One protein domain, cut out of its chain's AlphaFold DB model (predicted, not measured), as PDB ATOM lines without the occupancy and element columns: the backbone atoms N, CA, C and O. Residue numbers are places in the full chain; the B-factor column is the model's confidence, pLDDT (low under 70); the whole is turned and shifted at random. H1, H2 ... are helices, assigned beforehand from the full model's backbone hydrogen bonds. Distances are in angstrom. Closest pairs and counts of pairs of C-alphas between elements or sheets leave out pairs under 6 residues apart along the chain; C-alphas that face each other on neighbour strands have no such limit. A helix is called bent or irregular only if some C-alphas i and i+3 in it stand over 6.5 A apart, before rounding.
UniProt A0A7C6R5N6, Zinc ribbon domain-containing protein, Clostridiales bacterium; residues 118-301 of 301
ATOM      1  N   VAL A 118     236.958 217.259 142.775       97.56
ATOM      2  CA  VAL A 118     238.240 217.467 142.085       97.56
ATOM      3  C   VAL A 118     239.388 216.893 142.911       97.56
ATOM      4  O   VAL A 118     240.249 216.223 142.348       97.56
ATOM      5  N   PHE A 119     239.350 217.080 144.234       98.25
ATOM      6  CA  PHE A 119     240.378 216.554 145.128       98.25
ATOM      7  C   PHE A 119     240.420 215.031 145.116       98.25
ATOM      8  O   PHE A 119     241.476 214.470 144.870       98.25
ATOM      9  N   LEU A 120     239.288 214.353 145.329       97.38
ATOM     10  CA  LEU A 120     239.257 212.890 145.407       97.38
ATOM     11  C   LEU A 120     239.639 212.236 144.078       97.38
ATOM     12  O   LEU A 120     240.398 211.272 144.079       97.38
ATOM     13  N   LEU A 121     239.171 212.781 142.947       95.88
ATOM     14  CA  LEU A 121     239.593 212.302 141.630       95.88
ATOM     15  C   LEU A 121     241.096 212.512 141.417       95.88
ATOM     16  O   LEU A 121     241.774 211.600 140.964       95.88
ATOM     17  N   GLY A 122     241.621 213.687 141.772       96.38
ATOM     18  CA  GLY A 122     243.041 214.000 141.625       96.38
ATOM     19  C   GLY A 122     243.955 213.200 142.552       96.38
ATOM     20  O   GLY A 122     245.020 212.767 142.133       96.38
ATOM     21  N   PHE A 123     243.541 213.002 143.800       95.69
ATOM     22  CA  PHE A 123     244.317 212.320 144.830       95.69
ATOM     23  C   PHE A 123     244.372 210.811 144.594       95.69
ATOM     24  O   PHE A 123     245.444 210.225 144.674       95.69
ATOM     25  N   LEU A 124     243.232 210.184 144.277       93.88
ATOM     26  CA  LEU A 124     243.158 208.729 144.118       93.88
ATOM     27  C   LEU A 124     243.585 208.257 142.726       93.88
ATOM     28  O   LEU A 124     244.135 207.170 142.597       93.88
ATOM     29  N   LEU A 125     243.296 209.042 141.685       92.94
ATOM     30  CA  LEU A 125     243.443 208.625 140.284       92.94
ATOM     31  C   LEU A 125     244.336 209.575 139.466       92.94
ATOM     32  O   LEU A 125     244.390 209.487 138.239       92.94
ATOM     33  N   GLY A 126     245.023 210.504 140.132       93.69
ATOM     34  CA  GLY A 126     245.921 211.464 139.506       93.69
ATOM     35  C   GLY A 126     245.218 212.652 138.839       93.69
ATOM     36  O   GLY A 126     244.010 212.686 138.587       93.69
ATOM     37  N   LEU A 127     246.016 213.665 138.501       95.50
ATOM     38  CA  LEU A 127     245.556 214.898 137.862       95.50
ATOM     39  C   LEU A 127     244.764 214.694 136.546       95.50
ATOM     40  O   LEU A 127     243.792 215.430 136.336       95.50
ATOM     41  N   PRO A 128     245.067 213.691 135.690       95.94
ATOM     42  CA  PRO A 128     244.226 213.376 134.536       95.94
ATOM     43  C   PRO A 128     242.767 213.085 134.910       95.94
ATOM     44  O   PRO A 128     241.861 213.568 134.235       95.94
ATOM     45  N   ALA A 129     242.509 212.382 136.015       95.62
ATOM     46  CA  ALA A 129     241.147 212.100 136.468       95.62
ATOM     47  C   ALA A 129     240.449 213.341 137.048       95.62
ATOM     48  O   ALA A 129     239.246 213.527 136.848       95.62
ATOM     49  N   ALA A 130     241.188 214.247 137.701       96.75
ATOM     50  CA  ALA A 130     240.645 215.533 138.154       96.75
ATOM     51  C   ALA A 130     240.078 216.372 136.988       96.75
ATOM     52  O   ALA A 130     239.096 217.105 137.162       96.75
ATOM     53  N   SER A 131     240.647 216.231 135.783       97.06
ATOM     54  CA  SER A 131     240.180 216.926 134.575       97.06
ATOM     55  C   SER A 131     238.723 216.597 134.212       97.06
ATOM     56  O   SER A 131     238.001 217.472 133.721       97.06
ATOM     57  N   CYS A 132     238.243 215.386 134.531       97.00
ATOM     58  CA  CYS A 132     236.890 214.915 134.219       97.00
ATOM     59  C   CYS A 132     235.809 215.846 134.777       97.00
ATOM     60  O   CYS A 132     234.796 216.096 134.122       97.00
ATOM     61  N   TRP A 133     236.039 216.424 135.959       97.06
ATOM     62  CA  TRP A 133     235.111 217.381 136.558       97.06
ATOM     63  C   TRP A 133     234.980 218.664 135.720       97.06
ATOM     64  O   TRP A 133     233.875 219.176 135.527       97.06
ATOM     65  N   PHE A 134     236.084 219.167 135.163       97.88
ATOM     66  CA  PHE A 134     236.078 220.355 134.307       97.88
ATOM     67  C   PHE A 134     235.369 220.090 132.976       97.88
ATOM     68  O   PHE A 134     234.574 220.925 132.537       97.88
ATOM     69  N   PHE A 135     235.580 218.918 132.365       97.44
ATOM     70  CA  PHE A 135     234.833 218.494 131.174       97.44
ATOM     71  C   PHE A 135     233.336 218.348 131.466       97.44
ATOM     72  O   PHE A 135     232.513 218.882 130.717       97.44
ATOM     73  N   TYR A 136     232.982 217.739 132.601       96.19
ATOM     74  CA  TYR A 136     231.597 217.615 133.055       96.19
ATOM     75  C   TYR A 136     230.903 218.976 133.190       96.19
ATOM     76  O   TYR A 136     229.748 219.125 132.794       96.19
ATOM     77  N   ARG A 137     231.605 219.997 133.701       95.19
ATOM     78  CA  ARG A 137     231.095 221.378 133.847       95.19
ATOM     79  C   ARG A 137     231.283 222.248 132.601       95.19
ATOM     80  O   ARG A 137     231.097 223.465 132.654       95.19
ATOM     81  N   LYS A 138     231.647 221.641 131.468       95.19
ATOM     82  CA  LYS A 138     231.886 222.311 130.181       95.19
ATOM     83  C   LYS A 138     232.965 223.402 130.238       95.19
ATOM     84  O   LYS A 138     232.917 224.362 129.467       95.19
ATOM     85  N   ILE A 139     233.936 223.294 131.140       96.19
ATOM     86  CA  ILE A 139     235.096 224.195 131.246       96.19
ATOM     87  C   ILE A 139     236.263 223.576 130.460       96.19
ATOM     88  O   ILE A 139     237.327 223.286 131.001       96.19
ATOM     89  N   TYR A 140     236.044 223.327 129.164       96.00
ATOM     90  CA  TYR A 140     236.919 222.468 128.353       96.00
ATOM     91  C   TYR A 140     238.364 222.959 128.264       96.00
ATOM     92  O   TYR A 140     239.277 222.146 128.252       96.00
ATOM     93  N   LYS A 141     238.586 224.280 128.253       96.94
ATOM     94  CA  LYS A 141     239.939 224.853 128.208       96.94
ATOM     95  C   LYS A 141     240.752 224.477 129.448       96.94
ATOM     96  O   LYS A 141     241.872 224.003 129.322       96.94
ATOM     97  N   VAL A 142     240.169 224.652 130.636       97.44
ATOM     98  CA  VAL A 142     240.826 224.296 131.902       97.44
ATOM     99  C   VAL A 142     240.973 222.782 132.009       97.44
ATOM    100  O   VAL A 142     242.049 222.309 132.352       97.44
ATOM    101  N   GLY A 143     239.934 222.022 131.643       97.62
ATOM    102  CA  GLY A 143     239.994 220.559 131.619       97.62
ATOM    103  C   GLY A 143     241.126 220.026 130.740       97.62
ATOM    104  O   GLY A 143     241.894 219.188 131.194       97.62
ATOM    105  N   ALA A 144     241.289 220.561 129.527       97.56
ATOM    106  CA  ALA A 144     242.366 220.167 128.620       97.56
ATOM    107  C   ALA A 144     243.762 220.495 129.176       97.56
ATOM    108  O   ALA A 144     244.661 219.670 129.066       97.56
ATOM    109  N   ILE A 145     243.939 221.660 129.814       97.94
ATOM    110  CA  ILE A 145     245.212 222.035 130.453       97.94
ATOM    111  C   ILE A 145     245.535 221.083 131.610       97.94
ATOM    112  O   ILE A 145     246.637 220.549 131.669       97.94
ATOM    113  N   VAL A 146     244.572 220.838 132.506       97.88
ATOM    114  CA  VAL A 146     244.744 219.930 133.656       97.88
ATOM    115  C   VAL A 146     245.059 218.507 133.184       97.88
ATOM    116  O   VAL A 146     245.948 217.866 133.739       97.88
ATOM    117  N   LEU A 147     244.386 218.036 132.129       96.69
ATOM    118  CA  LEU A 147     244.652 216.735 131.519       96.69
ATOM    119  C   LEU A 147     246.069 216.660 130.932       96.69
ATOM    120  O   LEU A 147     246.796 215.723 131.238       96.69
ATOM    121  N   ALA A 148     246.474 217.646 130.127       96.94
ATOM    122  CA  ALA A 148     247.783 217.659 129.475       96.94
ATOM    123  C   ALA A 148     248.937 217.745 130.486       96.94
ATOM    124  O   ALA A 148     249.886 216.969 130.398       96.94
ATOM    125  N   VAL A 149     248.834 218.638 131.477       97.56
ATOM    126  CA  VAL A 149     249.818 218.749 132.565       97.56
ATOM    127  C   VAL A 149     249.866 217.457 133.375       97.56
ATOM    128  O   VAL A 149     250.948 216.964 133.676       97.56
ATOM    129  N   GLY A 150     248.703 216.876 133.683       96.19
ATOM    130  CA  GLY A 150     248.620 215.607 134.395       96.19
ATOM    131  C   GLY A 150     249.321 214.477 133.654       96.19
ATOM    132  O   GLY A 150     250.150 213.794 134.242       96.19
ATOM    133  N   LEU A 151     249.049 214.322 132.356       95.56
ATOM    134  CA  LEU A 151     249.697 213.308 131.523       95.56
ATOM    135  C   LEU A 151     251.208 213.530 131.428       95.56
ATOM    136  O   LEU A 151     251.961 212.571 131.564       95.56
ATOM    137  N   ALA A 152     251.663 214.772 131.253       96.69
ATOM    138  CA  ALA A 152     253.089 215.085 131.198       96.69
ATOM    139  C   ALA A 152     253.815 214.703 132.498       96.69
ATOM    140  O   ALA A 152     254.877 214.085 132.447       96.69
ATOM    141  N   LEU A 153     253.227 215.008 133.662       96.38
ATOM    142  CA  LEU A 153     253.788 214.625 134.961       96.38
ATOM    143  C   LEU A 153     253.778 213.104 135.167       96.38
ATOM    144  O   LEU A 153     254.764 212.559 135.660       96.38
ATOM    145  N   THR A 154     252.710 212.408 134.762       94.81
ATOM    146  CA  THR A 154     252.645 210.941 134.856       94.81
ATOM    147  C   THR A 154     253.681 210.276 133.946       94.81
ATOM    148  O   THR A 154     254.368 209.357 134.386       94.81
ATOM    149  N   ILE A 155     253.854 210.756 132.709       95.56
ATOM    150  CA  ILE A 155     254.885 210.259 131.782       95.56
ATOM    151  C   ILE A 155     256.277 210.491 132.372       95.56
ATOM    152  O   ILE A 155     257.084 209.569 132.420       95.56
ATOM    153  N   LEU A 156     256.544 211.698 132.874       96.06
ATOM    154  CA  LEU A 156     257.838 212.025 133.465       96.06
ATOM    155  C   LEU A 156     258.147 211.141 134.683       96.06
ATOM    156  O   LEU A 156     259.248 210.610 134.785       96.06
ATOM    157  N   SER A 157     257.168 210.922 135.566       94.94
ATOM    158  CA  SER A 157     257.303 209.991 136.695       94.94
ATOM    159  C   SER A 157     257.586 208.559 136.222       94.94
ATOM    160  O   SER A 157     258.479 207.898 136.746       94.94
ATOM    161  N   THR A 158     256.893 208.111 135.169       94.31
ATOM    162  CA  THR A 158     257.082 206.778 134.572       94.31
ATOM    163  C   THR A 158     258.511 206.585 134.062       94.31
ATOM    164  O   THR A 158     259.090 205.528 134.280       94.31
ATOM    165  N   ILE A 159     259.111 207.605 133.440       94.81
ATOM    166  CA  ILE A 159     260.508 207.552 132.978       94.81
ATOM    167  C   ILE A 159     261.466 207.345 134.159       94.81
ATOM    168  O   ILE A 159     262.348 206.493 134.094       94.81
ATOM    169  N   PHE A 160     261.283 208.084 135.257       95.88
ATOM    170  CA  PHE A 160     262.130 207.921 136.441       95.88
ATOM    171  C   PHE A 160     261.958 206.550 137.103       95.88
ATOM    172  O   PHE A 160     262.952 205.952 137.500       95.88
ATOM    173  N   ILE A 161     260.732 206.024 137.171       94.44
ATOM    174  CA  ILE A 161     260.479 204.663 137.671       94.44
ATOM    175  C   ILE A 161     261.136 203.621 136.762       94.44
ATOM    176  O   ILE A 161     261.791 202.711 137.262       94.44
ATOM    177  N   GLY A 162     261.036 203.786 135.441       92.62
ATOM    178  CA  GLY A 162     261.728 202.931 134.476       92.62
ATOM    179  C   GLY A 162     263.237 202.889 134.721       92.62
ATOM    180  O   GLY A 162     263.796 201.806 134.823       92.62
ATOM    181  N   ASN A 163     263.874 204.046 134.930       93.06
ATOM    182  CA  ASN A 163     265.311 204.119 135.227       93.06
ATOM    183  C   ASN A 163     265.705 203.384 136.523       93.06
ATOM    184  O   ASN A 163     266.824 202.883 136.626       93.06
ATOM    185  N   ILE A 164     264.815 203.335 137.521       93.00
ATOM    186  CA  ILE A 164     265.042 202.565 138.754       93.00
ATOM    187  C   ILE A 164     265.024 201.071 138.441       93.00
ATOM    188  O   ILE A 164     265.939 200.364 138.849       93.00
ATOM    189  N   LEU A 165     264.018 200.604 137.693       91.75
ATOM    190  CA  LEU A 165     263.894 199.195 137.314       91.75
ATOM    191  C   LEU A 165     265.083 198.726 136.471       91.75
ATOM    192  O   LEU A 165     265.628 197.664 136.741       91.75
ATOM    193  N   THR A 166     265.536 199.529 135.505       90.94
ATOM    194  CA  THR A 166     266.714 199.176 134.700       90.94
ATOM    195  C   THR A 166     267.995 199.189 135.532       90.94
ATOM    196  O   THR A 166     268.821 198.308 135.379       90.94
ATOM    197  N   THR A 167     268.158 200.145 136.455       91.62
ATOM    198  CA  THR A 167     269.339 200.169 137.342       91.62
ATOM    199  C   THR A 167     269.364 198.960 138.277       91.62
ATOM    200  O   THR A 167     270.436 198.440 138.560       91.62
ATOM    201  N   LEU A 168     268.198 198.511 138.751       88.56
ATOM    202  CA  LEU A 168     268.079 197.274 139.520       88.56
ATOM    203  C   LEU A 168     268.461 196.056 138.681       88.56
ATOM    204  O   LEU A 168     269.208 195.218 139.166       88.56
ATOM    205  N   ALA A 169     267.984 195.975 137.438       87.88
ATOM    206  CA  ALA A 169     268.337 194.891 136.526       87.88
ATOM    207  C   ALA A 169     269.858 194.803 136.316       87.88
ATOM    208  O   ALA A 169     270.431 193.741 136.540       87.88
ATOM    209  N   ASP A 170     270.495 195.932 135.986       89.19
ATOM    210  CA  ASP A 170     271.947 196.029 135.800       89.19
ATOM    211  C   ASP A 170     272.708 195.622 137.077       89.19
ATOM    212  O   ASP A 170     273.678 194.875 137.015       89.19
ATOM    213  N   PHE A 171     272.244 196.081 138.248       88.06
ATOM    214  CA  PHE A 171     272.842 195.726 139.538       88.06
ATOM    215  C   PHE A 171     272.828 194.212 139.773       88.06
ATOM    216  O   PHE A 171     273.841 193.645 140.175       88.06
ATOM    217  N   TYR A 172     271.687 193.561 139.528       82.69
ATOM    218  CA  TYR A 172     271.566 192.113 139.701       82.69
ATOM    219  C   TYR A 172     272.432 191.344 138.704       82.69
ATOM    220  O   TYR A 172     273.053 190.356 139.087       82.69
ATOM    221  N   GLU A 173     272.495 191.781 137.445       85.12
ATOM    222  CA  GLU A 173     273.329 191.137 136.428       85.12
ATOM    223  C   GLU A 173     274.818 191.203 136.803       85.12
ATOM    224  O   GLU A 173     275.484 190.166 136.848       85.12
ATOM    225  N   ASP A 174     275.318 192.383 137.173       86.75
ATOM    226  CA  ASP A 174     276.720 192.565 137.565       86.75
ATOM    227  C   ASP A 174     277.060 191.817 138.864       86.75
ATOM    228  O   ASP A 174     278.106 191.166 138.951       86.75
ATOM    229  N   TYR A 175     276.161 191.841 139.857       83.19
ATOM    230  CA  TYR A 175     276.332 191.088 141.102       83.19
ATOM    231  C   TYR A 175     276.453 189.582 140.836       83.19
ATOM    232  O   TYR A 175     277.360 188.922 141.352       83.19
ATOM    233  N   ASN A 176     275.580 189.042 139.978       78.56
ATOM    234  CA  ASN A 176     275.580 187.627 139.613       78.56
ATOM    235  C   ASN A 176     276.871 187.220 138.899       78.56
ATOM    236  O   ASN A 176     277.396 186.139 139.167       78.56
ATOM    237  N   VAL A 177     277.394 188.070 138.011       82.94
ATOM    238  CA  VAL A 177     278.658 187.823 137.305       82.94
ATOM    239  C   VAL A 177     279.849 187.833 138.266       82.94
ATOM    240  O   VAL A 177     280.754 187.011 138.111       82.94
ATOM    241  N   GLN A 178     279.863 188.738 139.249       81.75
ATOM    242  CA  GLN A 178     280.999 188.897 140.159       81.75
ATOM    243  C   GLN A 178     281.059 187.817 141.247       81.75
ATOM    244  O   GLN A 178     282.134 187.268 141.491       81.75
ATOM    245  N   TYR A 179     279.929 187.494 141.881       76.62
ATOM    246  CA  TYR A 179     279.902 186.581 143.032       76.62
ATOM    247  C   TYR A 179     279.367 185.186 142.712       76.62
ATOM    248  O   TYR A 179     279.614 184.266 143.487       76.62
ATOM    249  N   GLY A 180     278.693 185.006 141.572       66.50
ATOM    250  CA  GLY A 180     278.091 183.735 141.176       66.50
ATOM    251  C   GLY A 180     277.018 183.282 142.165       66.50
ATOM    252  O   GLY A 180     277.316 182.598 143.143       66.50
ATOM    253  N   ILE A 181     275.747 183.604 141.910       63.19
ATOM    254  CA  ILE A 181     274.656 183.064 142.733       63.19
ATOM    255  C   ILE A 181     274.589 181.543 142.528       63.19
ATOM    256  O   ILE A 181     274.191 181.054 141.473       63.19
ATOM    257  N   SER A 182     274.969 180.776 143.553       54.81
ATOM    258  CA  SER A 182     274.641 179.352 143.638       54.81
ATOM    259  C   SER A 182     273.190 179.242 144.092       54.81
ATOM    260  O   SER A 182     272.898 179.525 145.253       54.81
ATOM    261  N   TYR A 183     272.285 178.831 143.198       57.56
ATOM    262  CA  TYR A 183     270.916 178.445 143.560       57.56
ATOM    263  C   TYR A 183     270.958 177.192 144.440       57.56
ATOM    264  O   TYR A 183     270.801 176.068 143.966       57.56
ATOM    265  N   ASN A 184     271.217 177.373 145.728       50.22
ATOM    266  CA  ASN A 184     270.928 176.354 146.721       50.22
ATOM    267  C   ASN A 184     269.443 176.484 147.092       50.22
ATOM    268  O   ASN A 184     268.898 177.583 147.058       50.22
ATOM    269  N   ASP A 185     268.791 175.361 147.409       52.78
ATOM    270  CA  ASP A 185     267.335 175.209 147.636       52.78
ATOM    271  C   ASP A 185     266.722 176.140 148.713       52.78
ATOM    272  O   ASP A 185     265.501 176.182 148.880       52.78
ATOM    273  N   ASP A 186     267.546 176.931 149.400       54.88
ATOM    274  CA  ASP A 186     267.147 177.911 150.396       54.88
ATOM    275  C   ASP A 186     267.275 179.321 149.784       54.88
ATOM    276  O   ASP A 186     268.369 179.800 149.498       54.88
ATOM    277  N   PHE A 187     266.138 179.983 149.539       58.12
ATOM    278  CA  PHE A 187     266.038 181.343 148.985       58.12
ATOM    279  C   PHE A 187     266.553 182.397 149.990       58.12
ATOM    280  O   PHE A 187     265.784 183.193 150.521       58.12
ATOM    281  N   GLU A 188     267.852 182.403 150.280       52.97
ATOM    282  CA  GLU A 188     268.525 183.484 151.000       52.97
ATOM    283  C   GLU A 188     269.566 184.125 150.079       52.97
ATOM    284  O   GLU A 188     270.676 183.632 149.892       52.97
ATOM    285  N   ILE A 189     269.173 185.247 149.468       58.22
ATOM    286  CA  ILE A 189     270.105 186.154 148.800       58.22
ATOM    287  C   ILE A 189     270.787 186.959 149.906       58.22
ATOM    288  O   ILE A 189     270.243 187.956 150.383       58.22
ATOM    289  N   GLU A 190     271.965 186.514 150.330       57.97
ATOM    290  CA  GLU A 190     272.867 187.341 151.125       57.97
ATOM    291  C   GLU A 190     273.613 188.249 150.136       57.97
ATOM    292  O   GLU A 190     274.468 187.793 149.377       57.97
ATOM    293  N   ILE A 191     273.183 189.513 150.035       64.50
ATOM    294  CA  ILE A 191     273.900 190.522 149.246       64.50
ATOM    295  C   ILE A 191     275.151 190.878 150.041       64.50
ATOM    296  O   ILE A 191     275.030 191.386 151.154       64.50
ATOM    297  N   ASP A 192     276.327 190.613 149.477       69.88
ATOM    298  CA  ASP A 192     277.584 191.070 150.059       69.88
ATOM    299  C   ASP A 192     277.610 192.609 150.053       69.88
ATOM    300  O   ASP A 192     277.618 193.241 148.988       69.88
ATOM    301  N   ASP A 193     277.584 193.216 151.246       70.31
ATOM    302  CA  ASP A 193     277.640 194.669 151.432       70.31
ATOM    303  C   ASP A 193     278.890 195.274 150.755       70.31
ATOM    304  O   ASP A 193     278.862 196.439 150.338       70.31
ATOM    305  N   ASP A 194     279.956 194.482 150.570       79.06
ATOM    306  CA  ASP A 194     281.192 194.909 149.916       79.06
ATOM    307  C   ASP A 194     280.975 195.268 148.430       79.06
ATOM    308  O   ASP A 194     281.592 196.214 147.935       79.06
ATOM    309  N   PHE A 195     280.025 194.638 147.722       82.44
ATOM    310  CA  PHE A 195     279.782 194.927 146.297       82.44
ATOM    311  C   PHE A 195     279.296 196.361 146.049       82.44
ATOM    312  O   PHE A 195     279.720 197.020 145.096       82.44
ATOM    313  N   LEU A 196     278.404 196.868 146.906       83.31
ATOM    314  CA  LEU A 196     277.892 198.241 146.812       83.31
ATOM    315  C   LEU A 196     278.944 199.279 147.220       83.31
ATOM    316  O   LEU A 196     278.891 200.421 146.756       83.31
ATOM    317  N   VAL A 197     279.884 198.893 148.087       85.50
ATOM    318  CA  VAL A 197     281.041 199.719 148.455       85.50
ATOM    319  C   VAL A 197     282.032 199.799 147.293       85.50
ATOM    320  O   VAL A 197     282.569 200.879 147.033       85.50
ATOM    321  N   GLU A 198     282.236 198.697 146.569       87.44
ATOM    322  CA  GLU A 198     283.072 198.642 145.366       87.44
ATOM    323  C   GLU A 198     282.443 199.366 144.162       87.44
ATOM    324  O   GLU A 198     283.171 199.998 143.394       87.44
ATOM    325  N   ASN A 199     281.106 199.357 144.044       88.00
ATOM    326  CA  ASN A 199     280.351 199.930 142.917       88.00
ATOM    327  C   ASN A 199     279.336 201.015 143.366       88.00
ATOM    328  O   ASN A 199     278.111 200.868 143.218       88.00
ATOM    329  N   PRO A 200     279.804 202.150 143.929       90.25
ATOM    330  CA  PRO A 200     278.947 203.182 144.528       90.25
ATOM    331  C   PRO A 200     278.068 203.944 143.517       90.25
ATOM    332  O   PRO A 200     277.154 204.694 143.888       90.25
ATOM    333  N   GLU A 201     278.315 203.803 142.217       91.44
ATOM    334  CA  GLU A 201     277.500 204.395 141.164       91.44
ATOM    335  C   GLU A 201     276.077 203.834 141.138       91.44
ATOM    336  O   GLU A 201     275.158 204.603 140.844       91.44
ATOM    337  N   TYR A 202     275.863 202.566 141.508       89.94
ATOM    338  CA  TYR A 202     274.530 201.955 141.573       89.94
ATOM    339  C   TYR A 202     273.630 202.661 142.581       89.94
ATOM    340  O   TYR A 202     272.494 203.024 142.262       89.94
ATOM    341  N   ILE A 203     274.187 202.993 143.748       86.94
ATOM    342  CA  ILE A 203     273.533 203.821 144.764       86.94
ATOM    343  C   ILE A 203     273.085 205.137 144.112       86.94
ATOM    344  O   ILE A 203     271.906 205.492 144.098       86.94
ATOM    345  N   THR A 204     274.003 205.854 143.470       90.88
ATOM    346  CA  THR A 204     273.690 207.152 142.854       90.88
ATOM    347  C   THR A 204     272.653 207.045 141.724       90.88
ATOM    348  O   THR A 204     271.769 207.905 141.614       90.88
ATOM    349  N   ARG A 205     272.750 206.009 140.882       93.19
ATOM    350  CA  ARG A 205     271.842 205.732 139.758       93.19
ATOM    351  C   ARG A 205     270.443 205.335 140.226       93.19
ATOM    352  O   ARG A 205     269.489 205.648 139.525       93.19
ATOM    353  N   MET A 206     270.307 204.758 141.420       89.81
ATOM    354  CA  MET A 206     269.019 204.404 142.018       89.81
ATOM    355  C   MET A 206     268.388 205.565 142.806       89.81
ATOM    356  O   MET A 206     267.201 205.872 142.650       89.81
ATOM    357  N   PHE A 207     269.173 206.280 143.619       92.56
ATOM    358  CA  PHE A 207     268.658 207.358 144.472       92.56
ATOM    359  C   PHE A 207     268.211 208.589 143.677       92.56
ATOM    360  O   PHE A 207     267.163 209.165 143.975       92.56
ATOM    361  N   LYS A 208     268.954 208.995 142.637       93.56
ATOM    362  CA  LYS A 208     268.603 210.166 141.813       93.56
ATOM    363  C   LYS A 208     267.195 210.073 141.201       93.56
ATOM    364  O   LYS A 208     266.400 210.982 141.451       93.56
ATOM    365  N   PRO A 209     266.842 209.038 140.417       94.44
ATOM    366  CA  PRO A 209     265.501 208.927 139.849       94.44
ATOM    367  C   PRO A 209     264.421 208.746 140.923       94.44
ATOM    368  O   PRO A 209     263.331 209.288 140.757       94.44
ATOM    369  N   THR A 210     264.727 208.092 142.048       93.88
ATOM    370  CA  THR A 210     263.790 207.955 143.179       93.88
ATOM    371  C   THR A 210     263.418 209.310 143.776       93.88
ATOM    372  O   THR A 210     262.237 209.601 143.994       93.88
ATOM    373  N   ILE A 211     264.409 210.182 143.984       95.19
ATOM    374  CA  ILE A 211     264.184 211.551 144.459       95.19
ATOM    375  C   ILE A 211     263.331 212.322 143.445       95.19
ATOM    376  O   ILE A 211     262.341 212.941 143.832       95.19
ATOM    377  N   TRP A 212     263.648 212.250 142.150       95.69
ATOM    378  CA  TRP A 212     262.878 212.947 141.114       95.69
ATOM    379  C   TRP A 212     261.429 212.457 141.006       95.69
ATOM    380  O   TRP A 212     260.515 213.284 141.000       95.69
ATOM    381  N   ALA A 213     261.195 211.143 140.983       94.38
ATOM    382  CA  ALA A 213     259.850 210.564 140.976       94.38
ATOM    383  C   ALA A 213     259.033 211.001 142.208       94.38
ATOM    384  O   ALA A 213     257.854 211.359 142.099       94.38
ATOM    385  N   SER A 214     259.677 211.049 143.378       95.19
ATOM    386  CA  SER A 214     259.057 211.521 144.620       95.19
ATOM    387  C   SER A 214     258.693 213.005 144.538       95.19
ATOM    388  O   SER A 214     257.555 213.379 144.820       95.19
ATOM    389  N   LEU A 215     259.618 213.856 144.082       96.69
ATOM    390  CA  LEU A 215     259.375 215.290 143.889       96.69
ATOM    391  C   LEU A 215     258.211 215.544 142.925       96.69
ATOM    392  O   LEU A 215     257.346 216.365 143.219       96.69
ATOM    393  N   ILE A 216     258.139 214.810 141.813       96.19
ATOM    394  CA  ILE A 216     257.023 214.904 140.860       96.19
ATOM    395  C   ILE A 216     255.702 214.509 141.519       96.19
ATOM    396  O   ILE A 216     254.689 215.172 141.297       96.19
ATOM    397  N   SER A 217     255.703 213.477 142.361       93.88
ATOM    398  CA  SER A 217     254.511 213.040 143.092       93.88
ATOM    399  C   SER A 217     254.027 214.108 144.083       93.88
ATOM    400  O   SER A 217     252.831 214.402 144.135       93.88
ATOM    401  N   PHE A 218     254.942 214.776 144.795       96.06
ATOM    402  CA  PHE A 218     254.606 215.912 145.662       96.06
ATOM    403  C   PHE A 218     254.103 217.127 144.877       96.06
ATOM    404  O   PHE A 218     253.125 217.755 145.284       96.06
ATOM    405  N   VAL A 219     254.722 217.440 143.734       97.00
ATOM    406  CA  VAL A 219     254.252 218.503 142.832       97.00
ATOM    407  C   VAL A 219     252.844 218.189 142.329       97.00
ATOM    408  O   VAL A 219     251.977 219.060 142.351       97.00
ATOM    409  N   ASN A 220     252.581 216.942 141.940       95.50
ATOM    410  CA  ASN A 220     251.264 216.496 141.501       95.50
ATOM    411  C   ASN A 220     250.213 216.682 142.610       95.50
ATOM    412  O   ASN A 220     249.189 217.329 142.388       95.50
ATOM    413  N   LEU A 221     250.503 216.224 143.834       96.50
ATOM    414  CA  LEU A 221     249.630 216.424 144.995       96.50
ATOM    415  C   LEU A 221     249.378 217.913 145.282       96.50
ATOM    416  O   LEU A 221     248.234 218.316 145.502       96.50
ATOM    417  N   ALA A 222     250.421 218.745 145.238       98.06
ATOM    418  CA  ALA A 222     250.296 220.185 145.437       98.06
ATOM    419  C   ALA A 222     249.386 220.824 144.375       98.06
ATOM    420  O   ALA A 222     248.494 221.604 144.714       98.06
ATOM    421  N   ILE A 223     249.544 220.445 143.100       98.06
ATOM    422  CA  ILE A 223     248.675 220.916 142.015       98.06
ATOM    423  C   ILE A 223     247.232 220.457 142.246       98.06
ATOM    424  O   ILE A 223     246.321 221.272 142.095       98.06
ATOM    425  N   VAL A 224     247.002 219.203 142.656       98.12
ATOM    426  CA  VAL A 224     245.664 218.681 142.997       98.12
ATOM    427  C   VAL A 224     245.019 219.501 144.119       98.12
ATOM    428  O   VAL A 224     243.841 219.858 144.024       98.12
ATOM    429  N   ILE A 225     245.765 219.846 145.167       98.12
ATOM    430  CA  ILE A 225     245.260 220.676 146.270       98.12
ATOM    431  C   ILE A 225     244.891 222.072 145.758       98.12
ATOM    432  O   ILE A 225     243.771 222.538 145.984       98.12
ATOM    433  N   VAL A 226     245.787 222.719 145.008       97.75
ATOM    434  CA  VAL A 226     245.563 224.065 144.457       97.75
ATOM    435  C   VAL A 226     244.356 224.079 143.519       97.75
ATOM    436  O   VAL A 226     243.443 224.887 143.695       97.75
ATOM    437  N   ILE A 227     244.280 223.160 142.552       97.75
ATOM    438  CA  ILE A 227     243.158 223.116 141.608       97.75
ATOM    439  C   ILE A 227     241.834 222.831 142.335       97.75
ATOM    440  O   ILE A 227     240.806 223.400 141.972       97.75
ATOM    441  N   SER A 228     241.853 222.038 143.411       97.75
ATOM    442  CA  SER A 228     240.670 221.750 144.235       97.75
ATOM    443  C   SER A 228     240.193 222.951 145.049       97.75
ATOM    444  O   SER A 228     238.984 223.122 145.223       97.75
ATOM    445  N   LEU A 229     241.108 223.811 145.509       96.75
ATOM    446  CA  LEU A 229     240.779 225.064 146.197       96.75
ATOM    447  C   LEU A 229     240.109 226.080 145.266       96.75
ATOM    448  O   LEU A 229     239.200 226.795 145.691       96.75
ATOM    449  N   PHE A 230     240.528 226.135 143.999       96.94
ATOM    450  CA  PHE A 230     240.042 227.133 143.042       96.94
ATOM    451  C   PHE A 230     238.961 226.623 142.082       96.94
ATOM    452  O   PHE A 230     238.314 227.437 141.426       96.94
ATOM    453  N   ALA A 231     238.699 225.314 142.002       97.25
ATOM    454  CA  ALA A 231     237.775 224.735 141.020       97.25
ATOM    455  C   ALA A 231     236.376 225.374 141.029       97.25
ATOM    456  O   ALA A 231     235.809 225.640 139.967       97.25
ATOM    457  N   ASN A 232     235.813 225.650 142.212       96.12
ATOM    458  CA  ASN A 232     234.501 226.297 142.299       96.12
ATOM    459  C   ASN A 232     234.550 227.761 141.828       96.12
ATOM    460  O   ASN A 232     233.645 228.185 141.113       96.12
ATOM    461  N   GLY A 233     235.609 228.506 142.161       95.88
ATOM    462  CA  GLY A 233     235.806 229.882 141.696       95.88
ATOM    463  C   GLY A 233     236.019 229.965 140.183       95.88
ATOM    464  O   GLY A 233     235.369 230.763 139.514       95.88
ATOM    465  N   ILE A 234     236.842 229.070 139.622       96.88
ATOM    466  CA  ILE A 234     237.037 228.925 138.169       96.88
ATOM    467  C   ILE A 234     235.694 228.654 137.483       96.88
ATOM    468  O   ILE A 234     235.379 229.267 136.462       96.88
ATOM    469  N   TYR A 235     234.884 227.756 138.052       96.62
ATOM    470  CA  TYR A 235     233.562 227.454 137.518       96.62
ATOM    471  C   TYR A 235     232.614 228.657 137.585       96.62
ATOM    472  O   TYR A 235     231.968 228.948 136.581       96.62
ATOM    473  N   ARG A 236     232.574 229.391 138.707       95.31
ATOM    474  CA  ARG A 236     231.781 230.624 138.857       95.31
ATOM    475  C   ARG A 236     232.140 231.648 137.780       95.31
ATOM    476  O   ARG A 236     231.271 232.097 137.039       95.31
ATOM    477  N   ASP A 237     233.427 231.960 137.649       95.12
ATOM    478  CA  ASP A 237     233.930 232.988 136.734       95.12
ATOM    479  C   ASP A 237     233.716 232.599 135.257       95.12
ATOM    480  O   ASP A 237     233.444 233.449 134.406       95.12
ATOM    481  N   GLU A 238     233.852 231.316 134.905       95.81
ATOM    482  CA  GLU A 238     233.537 230.833 133.553       95.81
ATOM    483  C   GLU A 238     232.030 230.871 133.272       95.81
ATOM    484  O   GLU A 238     231.620 231.237 132.168       95.81
ATOM    485  N   LEU A 239     231.202 230.521 134.256       95.00
ATOM    486  CA  LEU A 239     229.752 230.534 134.118       95.00
ATOM    487  C   LEU A 239     229.223 231.960 133.924       95.00
ATOM    488  O   LEU A 239     228.462 232.186 132.987       95.00
ATOM    489  N   ILE A 240     229.702 232.924 134.718       95.06
ATOM    490  CA  ILE A 240     229.408 234.358 134.545       95.06
ATOM    491  C   ILE A 240     229.752 234.789 133.117       95.06
ATOM    492  O   ILE A 240     228.891 235.279 132.392       95.06
ATOM    493  N   ARG A 241     230.984 234.517 132.662       95.00
ATOM    494  CA  ARG A 241     231.426 234.868 131.301       95.00
ATOM    495  C   ARG A 241     230.550 234.242 130.216       95.00
ATOM    496  O   ARG A 241     230.289 234.888 129.202       95.00
ATOM    497  N   LYS A 242     230.101 232.997 130.396       94.75
ATOM    498  CA  LYS A 242     229.189 232.330 129.455       94.75
ATOM    499  C   LYS A 242     227.810 232.977 129.441       94.75
ATOM    500  O   LYS A 242     227.328 233.270 128.352       94.75
ATOM    501  N   ILE A 243     227.213 233.232 130.604       94.06
ATOM    502  CA  ILE A 243     225.897 233.879 130.710       94.06
ATOM    503  C   ILE A 243     225.943 235.262 130.054       94.06
ATOM    504  O   ILE A 243     225.136 235.540 129.173       94.06
ATOM    505  N   THR A 244     226.935 236.095 130.385       94.06
ATOM    506  CA  THR A 244     227.089 237.432 129.786       94.06
ATOM    507  C   THR A 244     227.199 237.365 128.259       94.06
ATOM    508  O   THR A 244     226.543 238.132 127.558       94.06
ATOM    509  N   ARG A 245     227.982 236.420 127.716       94.25
ATOM    510  CA  ARG A 245     228.106 236.227 126.259       94.25
ATOM    511  C   ARG A 245     226.813 235.742 125.611       94.25
ATOM    512  O   ARG A 245     226.508 236.154 124.496       94.25
ATOM    513  N   LEU A 246     226.089 234.843 126.273       93.75
ATOM    514  CA  LEU A 246     224.827 234.313 125.769       93.75
ATOM    515  C   LEU A 246     223.747 235.388 125.760       93.75
ATOM    516  O   LEU A 246     223.097 235.535 124.735       93.75
ATOM    517  N   ASN A 247     223.633 236.189 126.817       91.00
ATOM    518  CA  ASN A 247     222.685 237.303 126.876       91.00
ATOM    519  C   ASN A 247     222.981 238.361 125.803       91.00
ATOM    520  O   ASN A 247     222.062 238.878 125.179       91.00
ATOM    521  N   ALA A 248     224.262 238.640 125.534       92.06
ATOM    522  CA  ALA A 248     224.655 239.549 124.457       92.06
ATOM    523  C   ALA A 248     224.311 239.008 123.055       92.06
ATOM    524  O   ALA A 248     224.053 239.784 122.141       92.06
ATOM    525  N   ARG A 249     224.324 237.680 122.867       94.44
ATOM    526  CA  ARG A 249     224.036 237.031 121.577       94.44
ATOM    527  C   ARG A 249     222.550 236.725 121.377       94.44
ATOM    528  O   ARG A 249     222.073 236.762 120.248       94.44
ATOM    529  N   TYR A 250     221.841 236.407 122.453       91.56
ATOM    530  CA  TYR A 250     220.446 235.981 122.475       91.56
ATOM    531  C   TYR A 250     219.710 236.714 123.613       91.56
ATOM    532  O   TYR A 250     219.595 236.175 124.713       91.56
ATOM    533  N   PRO A 251     219.201 237.937 123.375       84.31
ATOM    534  CA  PRO A 251     218.596 238.766 124.425       84.31
ATOM    535  C   PRO A 251     217.352 238.162 125.096       84.31
ATOM    536  O   PRO A 251     217.082 238.458 126.253       84.31
ATOM    537  N   ASN A 252     216.623 237.289 124.393       86.56
ATOM    538  CA  ASN A 252     215.383 236.658 124.870       86.56
ATOM    539  C   ASN A 252     215.577 235.172 125.222       86.56
ATOM    540  O   ASN A 252     214.693 234.351 124.979       86.56
ATOM    541  N   LEU A 253     216.765 234.800 125.706       86.75
ATOM    542  CA  LEU A 253     217.074 233.415 126.050       86.75
ATOM    543  C   LEU A 253     216.338 233.004 127.333       86.75
ATOM    544  O   LEU A 253     216.615 233.531 128.409       86.75
ATOM    545  N   ASP A 254     215.433 232.034 127.224       85.62
ATOM    546  CA  ASP A 254     214.724 231.497 128.386       85.62
ATOM    547  C   ASP A 254     215.665 230.685 129.305       85.62
ATOM    548  O   ASP A 254     216.669 230.109 128.868       85.62
ATOM    549  N   GLN A 255     215.313 230.579 130.590       81.50
ATOM    550  CA  GLN A 255     216.049 229.824 131.605       81.50
ATOM    551  C   GLN A 255     216.266 228.355 131.206       81.50
ATOM    552  O   GLN A 255     217.340 227.795 131.453       81.50
ATOM    553  N   SER A 256     215.284 227.727 130.545       79.88
ATOM    554  CA  SER A 256     215.405 226.344 130.063       79.88
ATOM    555  C   SER A 256     216.491 226.197 128.987       79.88
ATOM    556  O   SER A 256     217.280 225.246 129.001       79.88
ATOM    557  N   GLN A 257     216.587 227.170 128.079       85.06
ATOM    558  CA  GLN A 257     217.595 227.208 127.024       85.06
ATOM    559  C   GLN A 257     218.974 227.533 127.600       85.06
ATOM    560  O   GLN A 257     219.958 226.882 127.238       85.06
ATOM    561  N   LEU A 258     219.049 228.470 128.550       86.56
ATOM    562  CA  LEU A 258     220.281 228.802 129.262       86.56
ATOM    563  C   LEU A 258     220.882 227.570 129.951       86.56
ATOM    564  O   LEU A 258     222.086 227.320 129.835       86.56
ATOM    565  N   SER A 259     220.044 226.749 130.589       84.88
ATOM    566  CA  SER A 259     220.482 225.503 131.222       84.88
ATOM    567  C   SER A 259     221.067 224.500 130.223       84.88
ATOM    568  O   SER A 259     222.055 223.830 130.519       84.88
ATOM    569  N   ARG A 260     220.557 224.430 128.984       85.50
ATOM    570  CA  ARG A 260     221.141 223.556 127.945       85.50
ATOM    571  C   ARG A 260     222.559 223.983 127.558       85.50
ATOM    572  O   ARG A 260     223.440 223.130 127.404       85.50
ATOM    573  N   TYR A 261     222.812 225.286 127.439       88.50
ATOM    574  CA  TYR A 261     224.144 225.803 127.113       88.50
ATOM    575  C   TYR A 261     225.127 225.654 128.282       88.50
ATOM    576  O   TYR A 261     226.258 225.199 128.086       88.50
ATOM    577  N   CYS A 262     224.688 225.989 129.494       88.44
ATOM    578  CA  CYS A 262     225.541 226.104 130.678       88.44
ATOM    579  C   CYS A 262     225.616 224.845 131.551       88.44
ATOM    580  O   CYS A 262     226.562 224.710 132.325       88.44
ATOM    581  N   GLY A 263     224.664 223.923 131.396       84.44
ATOM    582  CA  GLY A 263     224.564 222.686 132.160       84.44
ATOM    583  C   GLY A 263     225.700 221.705 131.881       84.44
ATOM    584  O   GLY A 263     226.766 222.051 131.375       84.44
ATOM    585  N   THR A 264     225.495 220.439 132.211       91.50
ATOM    586  CA  THR A 264     226.587 219.463 132.274       91.50
ATOM    587  C   THR A 264     226.803 218.714 130.956       91.50
ATOM    588  O   THR A 264     225.950 218.717 130.069       91.50
ATOM    589  N   ASN A 265     227.983 218.115 130.790       94.12
ATOM    590  CA  ASN A 265     228.318 217.244 129.663       94.12
ATOM    591  C   ASN A 265     228.936 215.935 130.170       94.12
ATOM    592  O   ASN A 265     230.154 215.819 130.314       94.12
ATOM    593  N   THR A 266     228.079 214.953 130.453       93.81
ATOM    594  CA  THR A 266     228.501 213.635 130.945       93.81
ATOM    595  C   THR A 266     229.366 212.900 129.927       93.81
ATOM    596  O   THR A 266     230.381 212.330 130.309       93.81
ATOM    597  N   LEU A 267     229.030 212.970 128.633       95.44
ATOM    598  CA  LEU A 267     229.795 212.293 127.585       95.44
ATOM    599  C   LEU A 267     231.238 212.807 127.519       95.44
ATOM    600  O   LEU A 267     232.165 212.007 127.508       95.44
ATOM    601  N   ALA A 268     231.446 214.127 127.548       94.81
ATOM    602  CA  ALA A 268     232.796 214.694 127.550       94.81
ATOM    603  C   ALA A 268     233.610 214.261 128.780       94.81
ATOM    604  O   ALA A 268     234.804 214.004 128.662       94.81
ATOM    605  N   ALA A 269     232.971 214.160 129.950       94.94
ATOM    606  CA  ALA A 269     233.625 213.684 131.164       94.94
ATOM    607  C   ALA A 269     234.007 212.200 131.077       94.94
ATOM    608  O   ALA A 269     235.113 211.836 131.462       94.94
ATOM    609  N   VAL A 270     233.117 211.358 130.536       96.00
ATOM    610  CA  VAL A 270     233.379 209.928 130.321       96.00
ATOM    611  C   VAL A 270     234.517 209.736 129.326       96.00
ATOM    612  O   VAL A 270     235.443 208.991 129.616       96.00
ATOM    613  N   LEU A 271     234.505 210.448 128.196       95.75
ATOM    614  CA  LEU A 271     235.575 210.363 127.199       95.75
ATOM    615  C   LEU A 271     236.930 210.799 127.771       95.75
ATOM    616  O   LEU A 271     237.926 210.117 127.553       95.75
ATOM    617  N   ALA A 272     236.966 211.890 128.543       93.44
ATOM    618  CA  ALA A 272     238.182 212.318 129.233       93.44
ATOM    619  C   ALA A 272     238.664 211.267 130.249       93.44
ATOM    620  O   ALA A 272     239.856 210.973 130.308       93.44
ATOM    621  N   GLY A 273     237.740 210.659 131.000       93.44
ATOM    622  CA  GLY A 273     238.050 209.602 131.962       93.44
ATOM    623  C   GLY A 273     238.585 208.334 131.304       93.44
ATOM    624  O   GLY A 273     239.581 207.788 131.765       93.44
ATOM    625  N   VAL A 274     237.982 207.901 130.197       94.81
ATOM    626  CA  VAL A 274     238.453 206.752 129.409       94.81
ATOM    627  C   VAL A 274     239.834 207.033 128.823       94.81
ATOM    628  O   VAL A 274     240.718 206.191 128.937       94.81
ATOM    629  N   ALA A 275     240.060 208.223 128.260       92.06
ATOM    630  CA  ALA A 275     241.374 208.606 127.745       92.06
ATOM    631  C   ALA A 275     242.446 208.606 128.850       92.06
ATOM    632  O   ALA A 275     243.535 208.067 128.656       92.06
ATOM    633  N   ALA A 276     242.122 209.152 130.027       92.00
ATOM    634  CA  ALA A 276     243.005 209.113 131.188       92.00
ATOM    635  C   ALA A 276     243.282 207.673 131.645       92.00
ATOM    636  O   ALA A 276     244.429 207.341 131.928       92.00
ATOM    637  N   PHE A 277     242.264 206.811 131.692       93.62
ATOM    638  CA  PHE A 277     242.412 205.408 132.077       93.62
ATOM    639  C   PHE A 277     243.307 204.635 131.103       93.62
ATOM    640  O   PHE A 277     244.251 203.984 131.537       93.62
ATOM    641  N   ILE A 278     243.072 204.768 129.793       94.25
ATOM    642  CA  ILE A 278     243.898 204.136 128.753       94.25
ATOM    643  C   ILE A 278     245.358 204.572 128.887       94.25
ATOM    644  O   ILE A 278     246.249 203.729 128.826       94.25
ATOM    645  N   ALA A 279     245.613 205.863 129.116       91.25
ATOM    646  CA  ALA A 279     246.971 206.360 129.313       91.25
ATOM    647  C   ALA A 279     247.646 205.729 130.543       91.25
ATOM    648  O   ALA A 279     248.801 205.322 130.456       91.25
ATOM    649  N   HIS A 280     246.934 205.591 131.667       90.69
ATOM    650  CA  HIS A 280     247.483 204.928 132.856       90.69
ATOM    651  C   HIS A 280     247.762 203.445 132.613       90.69
ATOM    652  O   HIS A 280     248.827 202.967 132.993       90.69
ATOM    653  N   VAL A 281     246.843 202.729 131.956       94.31
ATOM    654  CA  VAL A 281     247.043 201.317 131.604       94.31
ATOM    655  C   VAL A 281     248.257 201.163 130.693       94.31
ATOM    656  O   VAL A 281     249.097 200.319 130.966       94.31
ATOM    657  N   ALA A 282     248.406 202.006 129.668       94.44
ATOM    658  CA  ALA A 282     249.549 201.949 128.759       94.44
ATOM    659  C   ALA A 282     250.889 202.181 129.482       94.44
ATOM    660  O   ALA A 282     251.843 201.439 129.261       94.44
ATOM    661  N   LEU A 283     250.954 203.177 130.372       93.31
ATOM    662  CA  LEU A 283     252.158 203.462 131.161       93.31
ATOM    663  C   LEU A 283     252.471 202.342 132.157       93.31
ATOM    664  O   LEU A 283     253.630 201.965 132.313       93.31
ATOM    665  N   PHE A 284     251.448 201.770 132.793       92.88
ATOM    666  CA  PHE A 284     251.615 200.613 133.666       92.88
ATOM    667  C   PHE A 284     252.100 199.385 132.890       92.88
ATOM    668  O   PHE A 284     253.039 198.731 133.326       92.88
ATOM    669  N   SER A 285     251.511 199.092 131.729       93.81
ATOM    670  CA  SER A 285     251.940 197.989 130.865       93.81
ATOM    671  C   SER A 285     253.391 198.142 130.417       93.81
ATOM    672  O   SER A 285     254.105 197.148 130.380       93.81
ATOM    673  N   TYR A 286     253.838 199.369 130.133       93.38
ATOM    674  CA  TYR A 286     255.243 199.656 129.840       93.38
ATOM    675  C   TYR A 286     256.162 199.371 131.038       93.38
ATOM    676  O   TYR A 286     257.170 198.690 130.898       93.38
ATOM    677  N   LEU A 287     255.813 199.837 132.241       92.31
ATOM    678  CA  LEU A 287     256.607 199.522 133.437       92.31
ATOM    679  C   LEU A 287     256.628 198.020 133.727       92.31
ATOM    680  O   LEU A 287     257.658 197.474 134.111       92.31
ATOM    681  N   PHE A 288     255.495 197.351 133.520       92.56
ATOM    682  CA  PHE A 288     255.376 195.915 133.703       92.56
ATOM    683  C   PHE A 288     256.210 195.133 132.685       92.56
ATOM    684  O   PHE A 288     256.814 194.138 133.065       92.56
ATOM    685  N   SER A 289     256.303 195.578 131.426       91.19
ATOM    686  CA  SER A 289     257.175 194.921 130.444       91.19
ATOM    687  C   SER A 289     258.649 195.054 130.820       91.19
ATOM    688  O   SER A 289     259.355 194.055 130.795       91.19
ATOM    689  N   VAL A 290     259.087 196.240 131.261       89.25
ATOM    690  CA  VAL A 290     260.461 196.451 131.760       89.25
ATOM    691  C   VAL A 290     260.747 195.556 132.971       89.25
ATOM    692  O   VAL A 290     261.799 194.931 133.059       89.25
ATOM    693  N   PHE A 291     259.791 195.447 133.897       89.38
ATOM    694  CA  PHE A 291     259.910 194.557 135.050       89.38
ATOM    695  C   PHE A 291     259.976 193.074 134.651       89.38
ATOM    696  O   PHE A 291     260.764 192.323 135.218       89.38
ATOM    697  N   LEU A 292     259.158 192.638 133.688       88.19
ATOM    698  CA  LEU A 292     259.173 191.255 133.211       88.19
ATOM    699  C   LEU A 292     260.482 190.908 132.504       88.19
ATOM    700  O   LEU A 292     260.998 189.822 132.734       88.19
ATOM    701  N   GLU A 293     261.023 191.805 131.678       84.88
ATOM    702  CA  GLU A 293     262.338 191.617 131.049       84.88
ATOM    703  C   GLU A 293     263.421 191.404 132.114       84.88
ATOM    704  O   GLU A 293     264.165 190.428 132.044       84.88
ATOM    705  N   MET A 294     263.428 192.232 133.164       81.19
ATOM    706  CA  MET A 294     264.314 192.052 134.318       81.19
ATOM    707  C   MET A 294     264.107 190.692 135.009       81.19
ATOM    708  O   MET A 294     265.074 189.990 135.293       81.19
ATOM    709  N   ALA A 295     262.859 190.294 135.274       80.81
ATOM    710  CA  ALA A 295     262.561 189.051 135.988       80.81
ATOM    711  C   ALA A 295     262.888 187.787 135.171       80.81
ATOM    712  O   ALA A 295     263.305 186.778 135.735       80.81
ATOM    713  N   VAL A 296     262.699 187.830 133.849       81.38
ATOM    714  CA  VAL A 296     263.063 186.728 132.948       81.38
ATOM    715  C   VAL A 296     264.574 186.590 132.866       81.38
ATOM    716  O   VAL A 296     265.059 185.473 133.014       81.38
ATOM    717  N   ASN A 297     265.302 187.699 132.691       73.62
ATOM    718  CA  ASN A 297     266.763 187.678 132.703       73.62
ATOM    719  C   ASN A 297     267.273 187.049 134.004       73.62
ATOM    720  O   ASN A 297     268.116 186.160 133.954       73.62
ATOM    721  N   PHE A 298     266.681 187.412 135.145       69.44
ATOM    722  CA  PHE A 298     267.003 186.795 136.431       69.44
ATOM    723  C   PHE A 298     266.764 185.277 136.454       69.44
ATOM    724  O   PHE A 298     267.616 184.546 136.928       69.44
ATOM    725  N   ALA A 299     265.645 184.779 135.918       71.44
ATOM    726  CA  ALA A 299     265.330 183.346 135.936       71.44
ATOM    727  C   ALA A 299     266.180 182.488 134.974       71.44
ATOM    728  O   ALA A 299     266.134 181.260 135.050       71.44
ATOM    729  N   THR A 300     266.880 183.109 134.020       66.81
ATOM    730  CA  THR A 300     267.715 182.407 133.029       66.81
ATOM    731  C   THR A 300     269.190 182.283 133.417       66.81
ATOM    732  O   THR A 300     269.888 181.487 132.785       66.81
ATOM    733  N   TYR A 301     269.643 183.041 134.419       53.53
ATOM    734  CA  TYR A 301     270.979 182.953 135.022       53.53
ATOM    735  C   TYR A 301     270.904 182.204 136.348       53.53
ATOM    736  O   TYR A 301     271.843 181.428 136.625       53.53
TER     737      TYR A 301
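What this domain is: This is residues 118 to 301 of the 301 residues of the protein "Zinc ribbon domain-containing protein" of Clostridiales bacterium (UniProt A0A7C6R5N6). Three long helical pieces run side by side lengthwise, with H2 in the middle between H4a and H6, and the sharply folded H1 packs on all three near one end. Beyond that end the second arm of the bent helix H4, H4b, turns off and lengthens the whole together with short H5; H3 and the long link of residues 180 to 192 lie at the other end. The printed part has 184 residues with six named helices, H1 to H6 in chain order, and no named strand: the class is all helix. The whole is extended, with a radius of gyration of the C-alphas of 24.5 A, and spans 84 by 27 by 23 A.

Where its parts are: H1, residues 118 to 136, begins at C-alpha 118, (238.240, 217.467, 142.085); it has a kink of 154 degrees near residue 125 and is irregular, C-alphas 124 and 127 being 9.1 A apart. H2, residues 140 to 179, is 57.9 A long. H3 is residues 193 to 198. H4, residues 200 to 249, was assigned as one helix by its hydrogen bonds but is bent, with C-alphas 229 and 232 7.5 A apart. Its arms are H4a, residues 200 to 229, 44.0 A long, and H4b, residues 232 to 249, 25.6 A long, at a steep tilt of 52 degrees. H5 is residues 255 to 262. H6, residues 266 to 300, is 50.2 A long and ends at C-alpha 300, (267.715, 182.407, 133.029).

How they stand to each other: H1, H2 and H6 form a bundle, a group of helices that touch one another. H1 and H2 are a helical hairpin at a shallow tilt of 31 degrees, closest at the C-alphas of Pro 128 and Leu 147, 4.5 A; H2 touches H1 with residues 140 to 151 alone. H2 and H6 touch and run the same way at a shallow tilt of 6 degrees, closest at the C-alphas of Ala 169 and Met 294, 5.4 A. H2 and H4a touch and run opposite ways at 18 degrees, a shallow tilt, closest at the C-alphas of Phe 160 and Pro 209, 4.9 A. H1 touches H6 with residues 128 to 136 alone, closest at the C-alphas of Cys 132 and Ala 269, 4.6 A; their tilt of 35.1 degrees is only just steep. H4a touches H1 with residues 220 to 228 alone, closest at the C-alphas of Phe 119 and Ser 228, 5.3 A. H4a and H6 are apart. H4b touches H5, closest at the C-alphas of Leu 239 and Cys 262, 7.0 A. H3 is close to H2 but not clearly touching, with the C-alphas of Tyr 175 and Phe 195 7.3 A apart. Every O i to N i+4 pair is within hydrogen-bond range in H2, H3, H4b, H5 and H6, against 9 of 15 in H1 and 25 of 26 in H4a.

The domain as a whole: The two C-alphas farthest apart, those of Asn 184 and Asn 252, are 84.8 A apart. The printed part has no cut; the link from H2 to H3 is long and the other links are tight. The mean pLDDT of the printed part is 89.3, and residues 180 to 192, 298 and 300 to 301 are under 70.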